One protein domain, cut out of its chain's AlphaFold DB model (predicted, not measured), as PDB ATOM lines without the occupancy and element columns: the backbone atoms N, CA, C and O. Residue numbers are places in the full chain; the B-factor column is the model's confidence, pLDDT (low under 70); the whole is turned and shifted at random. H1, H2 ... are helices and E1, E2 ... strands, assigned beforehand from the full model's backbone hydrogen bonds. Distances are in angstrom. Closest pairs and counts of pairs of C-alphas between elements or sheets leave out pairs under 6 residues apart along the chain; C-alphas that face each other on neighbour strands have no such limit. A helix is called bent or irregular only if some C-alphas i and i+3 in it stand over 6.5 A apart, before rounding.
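This is residues 347 to 408 and 778 to 820 of the 832 residues of an uncharacterized protein of Anaeromyxobacter sp. (strain K) (UniProt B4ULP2). With little regular structure, two small sheets stand partly face to face: the three strands E5 E6 E7, and the hairpin E3 and E4. Hairpin E1 and E2 turns away at one end, with short H1 beyond it. The 105 printed residues, 37 in named elements and these mostly strand, run H1 E1 E2 E3 E4 E5 E6 E7, with antiparallel sheets. The whole is compact, radius of gyration of the C-alphas 14.9 A, spanning 46 by 32 by 25 A.

E5 is residues 790 to 793, E6 805 to 810 (17.0 A), E7 816 to 819, ending at C-alpha (69.794, -110.689, 10.303). E3 is 384 to 388, E4 393 to 398 (16.2 A), E1 369 to 371, E2 379 to 381. H1, 359 to 364, begins at C-alpha (48.217, -99.958, 13.480) and is only just irregular: C-alphas 360 and 363 are 6.6 A apart.

Meander E5 E6 E7, each strand the antiparallel neighbour of the one before, has N 792 to O 806 and N 809 to O 817, both 2.9 A. E3 and E6 have closest C-alphas Ala 386 and Phe 807, 7.2 A. Within hydrogen-bond range are N 387 and O 395 across hairpin E3 and E4, at 2.9 A, and N 369 and O 381 across hairpin E1 and E2, at 2.8 A. E2 runs on into E3 at 93 degrees. H1 has 0 of 2 O i to N i+4 and 2 of 3 O i to N i+3 pairs within hydrogen-bond range.

Residues 409 to 777 are cut out, a 25.2 A gap. Link E5 to E6 is long. pLDDT is under 70 at 354 to 366, 375 to 376 and 778 to 783.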
ATOM      1  N   ILE A 347      75.607-100.311   5.827       96.00
ATOM      2  CA  ILE A 347      74.520 -99.412   6.211       96.00
ATOM      3  C   ILE A 347      73.298 -99.713   5.356       96.00
ATOM      4  O   ILE A 347      73.408-100.073   4.182       96.00
ATOM      5  N   SER A 348      72.139 -99.555   5.977       92.56
ATOM      6  CA  SER A 348      70.845 -99.613   5.335       92.56
ATOM      7  C   SER A 348      69.968 -98.426   5.729       92.56
ATOM      8  O   SER A 348      70.045 -97.927   6.856       92.56
ATOM      9  N   GLY A 349      69.123 -98.002   4.789       90.06
ATOM     10  CA  GLY A 349      68.026 -97.063   4.993       90.06
ATOM     11  C   GLY A 349      66.667 -97.773   5.038       90.06
ATOM     12  O   GLY A 349      66.606 -98.999   4.964       90.06
ATOM     13  N   PRO A 350      65.564 -97.022   5.193       87.12
ATOM     14  CA  PRO A 350      64.231 -97.583   5.378       87.12
ATOM     15  C   PRO A 350      63.825 -98.514   4.230       87.12
ATOM     16  O   PRO A 350      64.207 -98.247   3.087       87.12
ATOM     17  N   PRO A 351      63.036 -99.569   4.503       84.00
ATOM     18  CA  PRO A 351      62.538-100.445   3.453       84.00
ATOM     19  C   PRO A 351      61.659 -99.656   2.473       84.00
ATOM     20  O   PRO A 351      60.873 -98.791   2.870       84.00
ATOM     21  N   ALA A 352      61.765 -99.972   1.185       83.00
ATOM     22  CA  ALA A 352      61.003 -99.348   0.109       83.00
ATOM     23  C   ALA A 352      59.492 -99.547   0.281       83.00
ATOM     24  O   ALA A 352      58.701 -98.715  -0.173       83.00
ATOM     25  N   ARG A 353      59.078-100.644   0.925       77.94
ATOM     26  CA  ARG A 353      57.705-100.852   1.382       77.94
ATOM     27  C   ARG A 353      57.701-101.100   2.890       77.94
ATOM     28  O   ARG A 353      58.300-102.068   3.347       77.94
ATOM     29  N   PRO A 354      57.016-100.265   3.684       66.69
ATOM     30  CA  PRO A 354      56.887-100.529   5.106       66.69
ATOM     31  C   PRO A 354      56.016-101.778   5.344       66.69
ATOM     32  O   PRO A 354      55.069-102.006   4.579       66.69
ATOM     33  N   PRO A 355      56.290-102.567   6.401       62.97
ATOM     34  CA  PRO A 355      55.485-103.738   6.741       62.97
ATOM     35  C   PRO A 355      54.024-103.329   6.984       62.97
ATOM     36  O   PRO A 355      53.730-102.351   7.670       62.97
ATOM     37  N   SER A 356      53.084-104.039   6.355       56.97
ATOM     38  CA  SER A 356      51.710-103.554   6.157       56.97
ATOM     39  C   SER A 356      50.665-104.091   7.150       56.97
ATOM     40  O   SER A 356      49.477-104.092   6.813       56.97
ATOM     41  N   SER A 357      51.044-104.625   8.317       54.50
ATOM     42  CA  SER A 357      50.151-105.522   9.077       54.50
ATOM     43  C   SER A 357      49.619-105.020  10.427       54.50
ATOM     44  O   SER A 357      48.692-105.649  10.943       54.50
ATOM     45  N   SER A 358      50.050-103.878  10.978       52.69
ATOM     46  CA  SER A 358      49.491-103.372  12.246       52.69
ATOM     47  C   SER A 358      49.305-101.848  12.320       52.69
ATOM     48  O   SER A 358      49.918-101.077  11.593       52.69
ATOM     49  N   ALA A 359      48.414-101.388  13.210       52.34
ATOM     50  CA  ALA A 359      48.217 -99.958  13.480       52.34
ATOM     51  C   ALA A 359      49.428 -99.311  14.184       52.34
ATOM     52  O   ALA A 359      49.607 -98.098  14.072       52.34
ATOM     53  N   ASP A 360      50.266-100.119  14.845       52.34
ATOM     54  CA  ASP A 360      51.554 -99.700  15.412       52.34
ATOM     55  C   ASP A 360      52.603 -99.448  14.307       52.34
ATOM     56  O   ASP A 360      53.528 -98.662  14.507       52.34
ATOM     57  N   ASP A 361      52.406-100.002  13.099       57.62
ATOM     58  CA  ASP A 361      53.282 -99.767  11.939       57.62
ATOM     59  C   ASP A 361      53.109 -98.386  11.292       57.62
ATOM     60  O   ASP A 361      53.910 -97.983  10.451       57.62
ATOM     61  N   ALA A 362      52.102 -97.604  11.701       58.22
ATOM     62  CA  ALA A 362      51.872 -96.268  11.149       58.22
ATOM     63  C   ALA A 362      53.035 -95.289  11.420       58.22
ATOM     64  O   ALA A 362      53.224 -94.344  10.652       58.22
ATOM     65  N   LEU A 363      53.818 -95.513  12.485       57.06
ATOM     66  CA  LEU A 363      55.047 -94.758  12.778       57.06
ATOM     67  C   LEU A 363      56.201 -95.111  11.825       57.06
ATOM     68  O   LEU A 363      57.101 -94.295  11.645       57.06
ATOM     69  N   TYR A 364      56.160 -96.290  11.200       62.34
ATOM     70  CA  TYR A 364      57.197 -96.809  10.303       62.34
ATOM     71  C   TYR A 364      56.867 -96.601   8.818       62.34
ATOM     72  O   TYR A 364      57.449 -97.243   7.952       62.34
ATOM     73  N   VAL A 365      55.932 -95.703   8.498       61.09
ATOM     74  CA  VAL A 365      55.659 -95.298   7.113       61.09
ATOM     75  C   VAL A 365      56.786 -94.376   6.637       61.09
ATOM     76  O   VAL A 365      57.191 -93.494   7.390       61.09
ATOM     77  N   ASP A 366      57.275 -94.600   5.408       64.75
ATOM     78  CA  ASP A 366      58.324 -93.834   4.704       64.75
ATOM     79  C   ASP A 366      58.492 -92.394   5.246       64.75
ATOM     80  O   ASP A 366      57.542 -91.601   5.146       64.75
ATOM     81  N   PRO A 367      59.649 -92.038   5.855       72.44
ATOM     82  CA  PRO A 367      60.988 -92.627   5.684       72.44
ATOM     83  C   PRO A 367      61.576 -93.275   6.955       72.44
ATOM     84  O   PRO A 367      62.699 -92.950   7.349       72.44
ATOM     85  N   PHE A 368      60.842 -94.162   7.627       82.94
ATOM     86  CA  PHE A 368      61.290 -94.775   8.886       82.94
ATOM     87  C   PHE A 368      61.352 -96.304   8.803       82.94
ATOM     88  O   PHE A 368      60.599 -96.927   8.061       82.94
ATOM     89  N   MET A 369      62.236 -96.915   9.592       84.31
ATOM     90  CA  MET A 369      62.279 -98.358   9.835       84.31
ATOM     91  C   MET A 369      62.217 -98.663  11.329       84.31
ATOM     92  O   MET A 369      62.508 -97.806  12.168       84.31
ATOM     93  N   LYS A 370      61.880 -99.910  11.641       82.69
ATOM     94  CA  LYS A 370      61.816-100.445  12.997       82.69
ATOM     95  C   LYS A 370      63.119-101.145  13.368       82.69
ATOM     96  O   LYS A 370      63.606-101.972  12.603       82.69
ATOM     97  N   ILE A 371      63.624-100.871  14.569       82.38
ATOM     98  CA  ILE A 371      64.679-101.661  15.216       82.38
ATOM     99  C   ILE A 371      64.179-102.195  16.565       82.38
ATOM    100  O   ILE A 371      63.538-101.459  17.322       82.38
ATOM    101  N   VAL A 372      64.442-103.473  16.856       80.62
ATOM    102  CA  VAL A 372      63.981-104.198  18.054       80.62
ATOM    103  C   VAL A 372      65.181-104.766  18.823       80.62
ATOM    104  O   VAL A 372      65.515-105.949  18.716       80.62
ATOM    105  N   PRO A 373      65.861-103.936  19.626       71.31
ATOM    106  CA  PRO A 373      67.022-104.346  20.407       71.31
ATOM    107  C   PRO A 373      66.640-105.146  21.662       71.31
ATOM    108  O   PRO A 373      66.883-104.735  22.792       71.31
ATOM    109  N   GLY A 374      66.019-106.309  21.477       71.88
ATOM    110  CA  GLY A 374      65.644-107.195  22.575       71.88
ATOM    111  C   GLY A 374      64.505-106.636  23.435       71.88
ATOM    112  O   GLY A 374      63.426-106.327  22.931       71.88
ATOM    113  N   SER A 375      64.717-106.558  24.752       65.25
ATOM    114  CA  SER A 375      63.641-106.328  25.735       65.25
ATOM    115  C   SER A 375      63.245-104.862  25.941       65.25
ATOM    116  O   SER A 375      62.235-104.590  26.588       65.25
ATOM    117  N   THR A 376      64.017-103.918  25.399       65.00
ATOM    118  CA  THR A 376      63.786-102.471  25.565       65.00
ATOM    119  C   THR A 376      62.678-101.921  24.657       65.00
ATOM    120  O   THR A 376      62.288-100.764  24.802       65.00
ATOM    121  N   GLY A 377      62.109-102.765  23.790       70.88
ATOM    122  CA  GLY A 377      61.005-102.422  22.897       70.88
ATOM    123  C   GLY A 377      61.473-101.968  21.514       70.88
ATOM    124  O   GLY A 377      62.661-101.821  21.250       70.88
ATOM    125  N   ALA A 378      60.515-101.786  20.609       76.62
ATOM    126  CA  ALA A 378      60.785-101.308  19.260       76.62
ATOM    127  C   ALA A 378      60.963 -99.784  19.233       76.62
ATOM    128  O   ALA A 378      60.296 -99.068  19.979       76.62
ATOM    129  N   ARG A 379      61.802 -99.279  18.328       80.19
ATOM    130  CA  ARG A 379      61.977 -97.835  18.088       80.19
ATOM    131  C   ARG A 379      62.139 -97.529  16.606       80.19
ATOM    132  O   ARG A 379      62.499 -98.420  15.833       80.19
ATOM    133  N   ALA A 380      61.834 -96.298  16.207       83.56
ATOM    134  CA  ALA A 380      62.037 -95.828  14.845       83.56
ATOM    135  C   ALA A 380      63.448 -95.289  14.639       83.56
ATOM    136  O   ALA A 380      64.085 -94.758  15.554       83.56
ATOM    137  N   THR A 381      63.917 -95.441  13.405       88.19
ATOM    138  CA  THR A 381      65.167 -94.884  12.898       88.19
ATOM    139  C   THR A 381      65.074 -94.678  11.387       88.19
ATOM    140  O   THR A 381      64.166 -95.194  10.735       88.19
ATOM    141  N   THR A 382      65.993 -93.900  10.823       91.94
ATOM    142  CA  THR A 382      66.094 -93.667   9.373       91.94
ATOM    143  C   THR A 382      67.316 -94.322   8.744       91.94
ATOM    144  O   THR A 382      67.421 -94.337   7.522       91.94
ATOM    145  N   ALA A 383      68.228 -94.878   9.546       93.44
ATOM    146  CA  ALA A 383      69.330 -95.688   9.049       93.44
ATOM    147  C   ALA A 383      69.923 -96.563  10.163       93.44
ATOM    148  O   ALA A 383      70.067 -96.123  11.308       93.44
ATOM    149  N   VAL A 384      70.313 -97.786   9.806       94.06
ATOM    150  CA  VAL A 384      70.975 -98.746  10.700       94.06
ATOM    151  C   VAL A 384      72.271 -99.217  10.057       94.06
ATOM    152  O   VAL A 384      72.301 -99.506   8.860       94.06
ATOM    153  N   ALA A 385      73.333 -99.318  10.852       95.81
ATOM    154  CA  ALA A 385      74.547-100.019  10.463       95.81
ATOM    155  C   ALA A 385      74.636-101.382  11.156       95.81
ATOM    156  O   ALA A 385      74.388-101.479  12.358       95.81
ATOM    157  N   ALA A 386      75.062-102.401  10.412       95.19
ATOM    158  CA  ALA A 386      75.643-103.613  10.973       95.19
ATOM    159  C   ALA A 386      77.161-103.457  11.005       95.19
ATOM    160  O   ALA A 386      77.778-103.097   9.995       95.19
ATOM    161  N   VAL A 387      77.763-103.752  12.154       96.50
ATOM    162  CA  VAL A 387      79.210-103.673  12.354       96.50
ATOM    163  C   VAL A 387      79.727-105.029  12.841       96.50
ATOM    164  O   VAL A 387      79.820-105.246  14.053       96.50
ATOM    165  N   PRO A 388      80.054-105.958  11.920       95.56
ATOM    166  CA  PRO A 388      80.708-107.212  12.273       95.56
ATOM    167  C   PRO A 388      82.081-106.960  12.891       95.56
ATOM    168  O   PRO A 388      82.890-106.192  12.353       95.56
ATOM    169  N   CYS A 389      82.353-107.612  14.014       95.00
ATOM    170  CA  CYS A 389      83.555-107.419  14.808       95.00
ATOM    171  C   CYS A 389      84.326-108.726  15.023       95.00
ATOM    172  O   CYS A 389      83.792-109.825  14.950       95.00
ATOM    173  N   GLY A 390      85.630-108.605  15.277       91.31
ATOM    174  CA  GLY A 390      86.537-109.751  15.415       91.31
ATOM    175  C   GLY A 390      86.333-110.609  16.671       91.31
ATOM    176  O   GLY A 390      87.105-111.539  16.879       91.31
ATOM    177  N   ASP A 391      85.357-110.283  17.517       89.81
ATOM    178  CA  ASP A 391      84.871-111.110  18.628       89.81
ATOM    179  C   ASP A 391      83.772-112.099  18.209       89.81
ATOM    180  O   ASP A 391      83.301-112.844  19.060       89.81
ATOM    181  N   GLY A 392      83.398-112.131  16.925       89.75
ATOM    182  CA  GLY A 392      82.359-113.015  16.393       89.75
ATOM    183  C   GLY A 392      80.957-112.416  16.405       89.75
ATOM    184  O   GLY A 392      80.026-113.060  15.935       89.75
ATOM    185  N   ASP A 393      80.805-111.191  16.906       91.62
ATOM    186  CA  ASP A 393      79.516-110.528  17.035       91.62
ATOM    187  C   ASP A 393      79.304-109.458  15.954       91.62
ATOM    188  O   ASP A 393      80.225-108.784  15.478       91.62
ATOM    189  N   VAL A 394      78.040-109.252  15.598       91.88
ATOM    190  CA  VAL A 394      77.550-108.166  14.748       91.88
ATOM    191  C   VAL A 394      76.793-107.184  15.619       91.88
ATOM    192  O   VAL A 394      75.727-107.499  16.147       91.88
ATOM    193  N   TYR A 395      77.335-105.976  15.753       92.19
ATOM    194  CA  TYR A 395      76.722-104.915  16.546       92.19
ATOM    195  C   TYR A 395      75.845-104.019  15.677       92.19
ATOM    196  O   TYR A 395      76.276-103.539  14.624       92.19
ATOM    197  N   TRP A 396      74.628-103.753  16.149       91.12
ATOM    198  CA  TRP A 396      73.713-102.817  15.503       91.12
ATOM    199  C   TRP A 396      74.014-101.391  15.938       91.12
ATOM    200  O   TRP A 396      74.165-101.115  17.125       91.12
ATOM    201  N   VAL A 397      74.045-100.462  14.990       92.56
ATOM    202  CA  VAL A 397      74.152 -99.033  15.284       92.56
ATOM    203  C   VAL A 397      72.956 -98.320  14.691       92.56
ATOM    204  O   VAL A 397      72.742 -98.336  13.482       92.56
ATOM    205  N   ASP A 398      72.185 -97.665  15.545       92.06
ATOM    206  CA  ASP A 398      71.121 -96.765  15.133       92.06
ATOM    207  C   ASP A 398      71.742 -95.415  14.793       92.06
ATOM    208  O   ASP A 398      72.114 -94.632  15.671       92.06
ATOM    209  N   LEU A 399      71.912 -95.176  13.498       93.25
ATOM    210  CA  LEU A 399      72.665 -94.034  12.999       93.25
ATOM    211  C   LEU A 399      71.908 -92.721  13.194       93.25
ATOM    212  O   LEU A 399      72.524 -91.692  13.449       93.25
ATOM    213  N   ALA A 400      70.574 -92.760  13.130       89.50
ATOM    214  CA  ALA A 400      69.746 -91.573  13.318       89.50
ATOM    215  C   ALA A 400      69.762 -91.066  14.765       89.50
ATOM    216  O   ALA A 400      69.616 -89.866  15.001       89.50
ATOM    217  N   ARG A 401      69.944 -91.974  15.729       85.19
ATOM    218  CA  ARG A 401      70.079 -91.654  17.158       85.19
ATOM    219  C   ARG A 401      71.527 -91.574  17.632       85.19
ATOM    220  O   ARG A 401      71.760 -91.125  18.748       85.19
ATOM    221  N   TRP A 402      72.465 -92.004  16.793       88.75
ATOM    222  CA  TRP A 402      73.878 -92.146  17.113       88.75
ATOM    223  C   TRP A 402      74.121 -92.978  18.380       88.75
ATOM    224  O   TRP A 402      74.722 -92.525  19.354       88.75
ATOM    225  N   GLU A 403      73.653 -94.226  18.370       84.94
ATOM    226  CA  GLU A 403      73.805 -95.137  19.508       84.94
ATOM    227  C   GLU A 403      73.857 -96.610  19.107       84.94
ATOM    228  O   GLU A 403      73.262 -97.028  18.113       84.94
ATOM    229  N   ILE A 404      74.519 -97.414  19.939       86.50
ATOM    230  CA  ILE A 404      74.345 -98.865  19.928       86.50
ATOM    231  C   ILE A 404      73.163 -99.153  20.859       86.50
ATOM    232  O   ILE A 404      73.261 -98.852  22.054       86.50
ATOM    233  N   PRO A 405      72.032 -99.666  20.347       83.00
ATOM    234  CA  PRO A 405      70.925-100.059  21.199       83.00
ATOM    235  C   PRO A 405      71.385-101.034  22.291       83.00
ATOM    236  O   PRO A 405      72.232-101.885  22.034       83.00
ATOM    237  N   ASN A 406      70.792-100.965  23.484       77.00
ATOM    238  CA  ASN A 406      71.025-101.971  24.520       77.00
ATOM    239  C   ASN A 406      69.907-103.021  24.526       77.00
ATOM    240  O   ASN A 406      68.729-102.673  24.434       77.00
ATOM    241  N   GLU A 407      70.274-104.285  24.742       75.62
ATOM    242  CA  GLU A 407      69.326-105.399  24.895       75.62
ATOM    243  C   GLU A 407      68.498-105.317  26.180       75.62
ATOM    244  O   GLU A 407      67.389-105.857  26.280       75.62
ATOM    245  N   SER A 408      69.055-104.637  27.180       71.56
ATOM    246  CA  SER A 408      68.445-104.397  28.481       71.56
ATOM    247  C   SER A 408      68.657-102.951  28.910       71.56
ATOM    248  O   SER A 408      69.604-102.293  28.486       71.56
ATOM    249  N   SER A 778      79.547-127.233  25.400       53.12
ATOM    250  CA  SER A 778      80.227-126.640  26.568       53.12
ATOM    251  C   SER A 778      81.754-126.489  26.447       53.12
ATOM    252  O   SER A 778      82.414-126.143  27.428       53.12
ATOM    253  N   ASP A 779      82.318-126.791  25.283       51.84
ATOM    254  CA  ASP A 779      83.708-126.547  24.955       51.84
ATOM    255  C   ASP A 779      83.780-125.147  24.356       51.84
ATOM    256  O   ASP A 779      83.094-124.844  23.387       51.84
ATOM    257  N   SER A 780      84.573-124.274  24.970       48.78
ATOM    258  CA  SER A 780      84.833-122.912  24.509       48.78
ATOM    259  C   SER A 780      85.469-122.923  23.113       48.78
ATOM    260  O   SER A 780      86.695-122.842  22.990       48.78
ATOM    261  N   VAL A 781      84.666-123.083  22.064       54.16
ATOM    262  CA  VAL A 781      85.103-122.854  20.690       54.16
ATOM    263  C   VAL A 781      85.367-121.355  20.572       54.16
ATOM    264  O   VAL A 781      84.603-120.529  21.071       54.16
ATOM    265  N   SER A 782      86.530-121.001  20.031       62.28
ATOM    266  CA  SER A 782      86.883-119.614  19.741       62.28
ATOM    267  C   SER A 782      85.824-119.013  18.828       62.28
ATOM    268  O   SER A 782      85.527-119.631  17.812       62.28
ATOM    269  N   ALA A 783      85.306-117.831  19.164       67.62
ATOM    270  CA  ALA A 783      84.368-117.120  18.308       67.62
ATOM    271  C   ALA A 783      84.898-117.042  16.866       67.62
ATOM    272  O   ALA A 783      86.046-116.630  16.648       67.62
ATOM    273  N   THR A 784      84.094-117.483  15.899       82.50
ATOM    274  CA  THR A 784      84.464-117.417  14.487       82.50
ATOM    275  C   THR A 784      84.430-115.962  14.033       82.50
ATOM    276  O   THR A 784      83.474-115.239  14.294       82.50
ATOM    277  N   ALA A 785      85.482-115.504  13.351       88.00
ATOM    278  CA  ALA A 785      85.541-114.125  12.882       88.00
ATOM    279  C   ALA A 785      84.620-113.909  11.659       88.00
ATOM    280  O   ALA A 785      84.740-114.654  10.679       88.00
ATOM    281  N   PRO A 786      83.761-112.873  11.668       93.19
ATOM    282  CA  PRO A 786      83.027-112.448  10.488       93.19
ATOM    283  C   PRO A 786      83.968-111.761   9.493       93.19
ATOM    284  O   PRO A 786      84.965-111.145   9.884       93.19
ATOM    285  N   MET A 787      83.637-111.826   8.205       92.44
ATOM    286  CA  MET A 787      84.529-111.378   7.124       92.44
ATOM    287  C   MET A 787      84.015-110.174   6.328       92.44
ATOM    288  O   MET A 787      84.807-109.434   5.742       92.44
ATOM    289  N   GLY A 788      82.705-109.933   6.328       93.06
ATOM    290  CA  GLY A 788      82.074-108.864   5.556       93.06
ATOM    291  C   GLY A 788      80.646-108.591   6.013       93.06
ATOM    292  O   GLY A 788      80.157-109.221   6.942       93.06
ATOM    293  N   ALA A 789      79.974-107.652   5.356       95.38
ATOM    294  CA  ALA A 789      78.536-107.470   5.499       95.38
ATOM    295  C   ALA A 789      77.951-106.906   4.203       95.38
ATOM    296  O   ALA A 789      78.553-106.029   3.581       95.38
ATOM    297  N   ALA A 790      76.772-107.387   3.824       95.44
ATOM    298  CA  ALA A 790      75.956-106.824   2.755       95.44
ATOM    299  C   ALA A 790      74.525-106.630   3.244       95.44
ATOM    300  O   ALA A 790      74.113-107.184   4.261       95.44
ATOM    301  N   THR A 791      73.784-105.789   2.537       94.44
ATOM    302  CA  THR A 791      72.514-105.244   3.004       94.44
ATOM    303  C   THR A 791      71.507-105.375   1.854       94.44
ATOM    304  O   THR A 791      71.845-105.042   0.717       94.44
ATOM    305  N   PHE A 792      70.291-105.864   2.116       93.31
ATOM    306  CA  PHE A 792      69.237-106.011   1.106       93.31
ATOM    307  C   PHE A 792      67.844-105.654   1.626       93.31
ATOM    308  O   PHE A 792      67.458-106.042   2.722       93.31
ATOM    309  N   ASP A 793      67.058-104.971   0.797       90.62
ATOM    310  CA  ASP A 793      65.651-104.698   1.066       90.62
ATOM    311  C   ASP A 793      64.746-105.720   0.359       90.62
ATOM    312  O   ASP A 793      64.535-105.641  -0.859       90.62
ATOM    313  N   ARG A 794      64.174-106.659   1.124       88.81
ATOM    314  CA  ARG A 794      63.231-107.665   0.604       88.81
ATOM    315  C   ARG A 794      61.830-107.104   0.379       88.81
ATOM    316  O   ARG A 794      61.073-107.653  -0.418       88.81
ATOM    317  N   SER A 795      61.495-105.972   0.998       85.38
ATOM    318  CA  SER A 795      60.122-105.448   1.027       85.38
ATOM    319  C   SER A 795      59.546-105.089  -0.347       85.38
ATOM    320  O   SER A 795      58.329-105.036  -0.535       85.38
ATOM    321  N   GLY A 796      60.404-104.852  -1.343       85.88
ATOM    322  CA  GLY A 796      59.990-104.593  -2.721       85.88
ATOM    323  C   GLY A 796      59.369-105.800  -3.439       85.88
ATOM    324  O   GLY A 796      58.718-105.605  -4.475       85.88
ATOM    325  N   TRP A 797      59.546-107.015  -2.908       86.69
ATOM    326  CA  TRP A 797      59.200-108.282  -3.554       86.69
ATOM    327  C   TRP A 797      57.853-108.831  -3.080       86.69
ATOM    328  O   TRP A 797      57.467-108.704  -1.921       86.69
ATOM    329  N   SER A 798      57.105-109.415  -4.019       86.81
ATOM    330  CA  SER A 798      55.754-109.923  -3.759       86.81
ATOM    331  C   SER A 798      55.795-111.085  -2.769       86.81
ATOM    332  O   SER A 798      56.422-112.096  -3.065       86.81
ATOM    333  N   GLY A 799      55.058-110.989  -1.664       85.62
ATOM    334  CA  GLY A 799      55.030-112.005  -0.606       85.62
ATOM    335  C   GLY A 799      56.040-111.764   0.517       85.62
ATOM    336  O   GLY A 799      55.931-112.420   1.547       85.62
ATOM    337  N   HIS A 800      56.948-110.800   0.341       84.62
ATOM    338  CA  HIS A 800      58.024-110.451   1.274       84.62
ATOM    339  C   HIS A 800      57.893-109.014   1.792       84.62
ATOM    340  O   HIS A 800      58.829-108.446   2.352       84.62
ATOM    341  N   GLU A 801      56.721-108.391   1.633       83.00
ATOM    342  CA  GLU A 801      56.477-107.017   2.084       83.00
ATOM    343  C   GLU A 801      56.657-106.839   3.603       83.00
ATOM    344  O   GLU A 801      56.844-105.716   4.067       83.00
ATOM    345  N   ALA A 802      56.591-107.927   4.378       75.75
ATOM    346  CA  ALA A 802      56.765-107.921   5.829       75.75
ATOM    347  C   ALA A 802      58.210-108.188   6.292       75.75
ATOM    348  O   ALA A 802      58.527-107.858   7.431       75.75
ATOM    349  N   ASP A 803      59.072-108.736   5.429       75.12
ATOM    350  CA  ASP A 803      60.431-109.172   5.789       75.12
ATOM    351  C   ASP A 803      61.362-107.984   6.069       75.12
ATOM    352  O   ASP A 803      62.358-108.096   6.784       75.12
ATOM    353  N   GLY A 804      61.027-106.822   5.500       79.12
ATOM    354  CA  GLY A 804      61.786-105.594   5.667       79.12
ATOM    355  C   GLY A 804      63.205-105.710   5.110       79.12
ATOM    356  O   GLY A 804      63.426-106.217   4.009       79.12
ATOM    357  N   TYR A 805      64.161-105.177   5.868       86.38
ATOM    358  CA  TYR A 805      65.559-105.109   5.470       86.38
ATOM    359  C   TYR A 805      66.396-106.198   6.149       86.38
ATOM    360  O   TYR A 805      66.249-106.436   7.347       86.38
ATOM    361  N   ARG A 806      67.314-106.799   5.392       90.81
ATOM    362  CA  ARG A 806      68.180-107.917   5.775       90.81
ATOM    363  C   ARG A 806      69.662-107.550   5.705       90.81
ATOM    364  O   ARG A 806      70.083-106.755   4.859       90.81
ATOM    365  N   PHE A 807      70.458-108.134   6.587       93.62
ATOM    366  CA  PHE A 807      71.911-108.001   6.626       93.62
ATOM    367  C   PHE A 807      72.538-109.387   6.577       93.62
ATOM    368  O   PHE A 807      72.287-110.200   7.457       93.62
ATOM    369  N   TYR A 808      73.410-109.614   5.603       94.88
ATOM    370  CA  TYR A 808      74.102-110.886   5.424       94.88
ATOM    371  C   TYR A 808      75.555-110.761   5.856       94.88
ATOM    372  O   TYR A 808      76.263-109.867   5.377       94.88
ATOM    373  N   VAL A 809      76.010-111.655   6.730       94.94
ATOM    374  CA  VAL A 809      77.367-111.640   7.296       94.94
ATOM    375  C   VAL A 809      78.001-113.026   7.152       94.94
ATOM    376  O   VAL A 809      77.535-113.966   7.794       94.94
ATOM    377  N   PRO A 810      79.048-113.181   6.316       94.44
ATOM    378  CA  PRO A 810      79.785-114.434   6.200       94.44
ATOM    379  C   PRO A 810      80.780-114.621   7.354       94.44
ATOM    380  O   PRO A 810      81.443-113.660   7.765       94.44
ATOM    381  N   TYR A 811      80.931-115.867   7.803       92.81
ATOM    382  CA  TYR A 811      81.841-116.306   8.862       92.81
ATOM    383  C   TYR A 811      82.852-117.326   8.337       92.81
ATOM    384  O   TYR A 811      82.526-118.189   7.530       92.81
ATOM    385  N   LEU A 812      84.098-117.252   8.815       89.88
ATOM    386  CA  LEU A 812      85.200-118.095   8.321       89.88
ATOM    387  C   LEU A 812      84.987-119.612   8.442       89.88
ATOM    388  O   LEU A 812      85.717-120.370   7.811       89.88
ATOM    389  N   ASP A 813      84.045-120.059   9.259       87.69
ATOM    390  CA  ASP A 813      83.729-121.469   9.488       87.69
ATOM    391  C   ASP A 813      82.677-122.034   8.528       87.69
ATOM    392  O   ASP A 813      82.302-123.197   8.664       87.69
ATOM    393  N   GLY A 814      82.257-121.248   7.536       88.75
ATOM    394  CA  GLY A 814      81.353-121.701   6.484       88.75
ATOM    395  C   GLY A 814      79.906-121.260   6.655       88.75
ATOM    396  O   GLY A 814      79.088-121.610   5.814       88.75
ATOM    397  N   HIS A 815      79.587-120.459   7.672       88.25
ATOM    398  CA  HIS A 815      78.228-119.951   7.852       88.25
ATOM    399  C   HIS A 815      78.021-118.597   7.165       88.25
ATOM    400  O   HIS A 815      78.926-117.758   7.052       88.25
ATOM    401  N   LEU A 816      76.781-118.354   6.751       90.12
ATOM    402  CA  LEU A 816      76.282-117.043   6.363       90.12
ATOM    403  C   LEU A 816      75.052-116.738   7.211       90.12
ATOM    404  O   LEU A 816      74.019-117.375   7.056       90.12
ATOM    405  N   ILE A 817      75.134-115.718   8.060       89.56
ATOM    406  CA  ILE A 817      73.992-115.354   8.896       89.56
ATOM    407  C   ILE A 817      73.210-114.213   8.247       89.56
ATOM    408  O   ILE A 817      73.801-113.206   7.846       89.56
ATOM    409  N   ASP A 818      71.890-114.382   8.165       89.94
ATOM    410  CA  ASP A 818      70.926-113.343   7.808       89.94
ATOM    411  C   ASP A 818      70.304-112.749   9.075       89.94
ATOM    412  O   ASP A 818      69.764-113.452   9.930       89.94
ATOM    413  N   PHE A 819      70.376-111.428   9.199       86.12
ATOM    414  CA  PHE A 819      69.794-110.689  10.303       86.12
ATOM    415  C   PHE A 819      68.793-109.641   9.828       86.12
ATOM    416  O   PHE A 819      69.069-108.872   8.906       86.12
ATOM    417  N   SER A 820      67.699-109.478  10.574       85.69
ATOM    418  CA  SER A 820      66.858-108.282  10.499       85.69
ATOM    419  C   SER A 820      66.925-107.490  11.804       85.69
ATOM    420  O   SER A 820      66.651-108.041  12.873       85.69
TER     421      SER A 820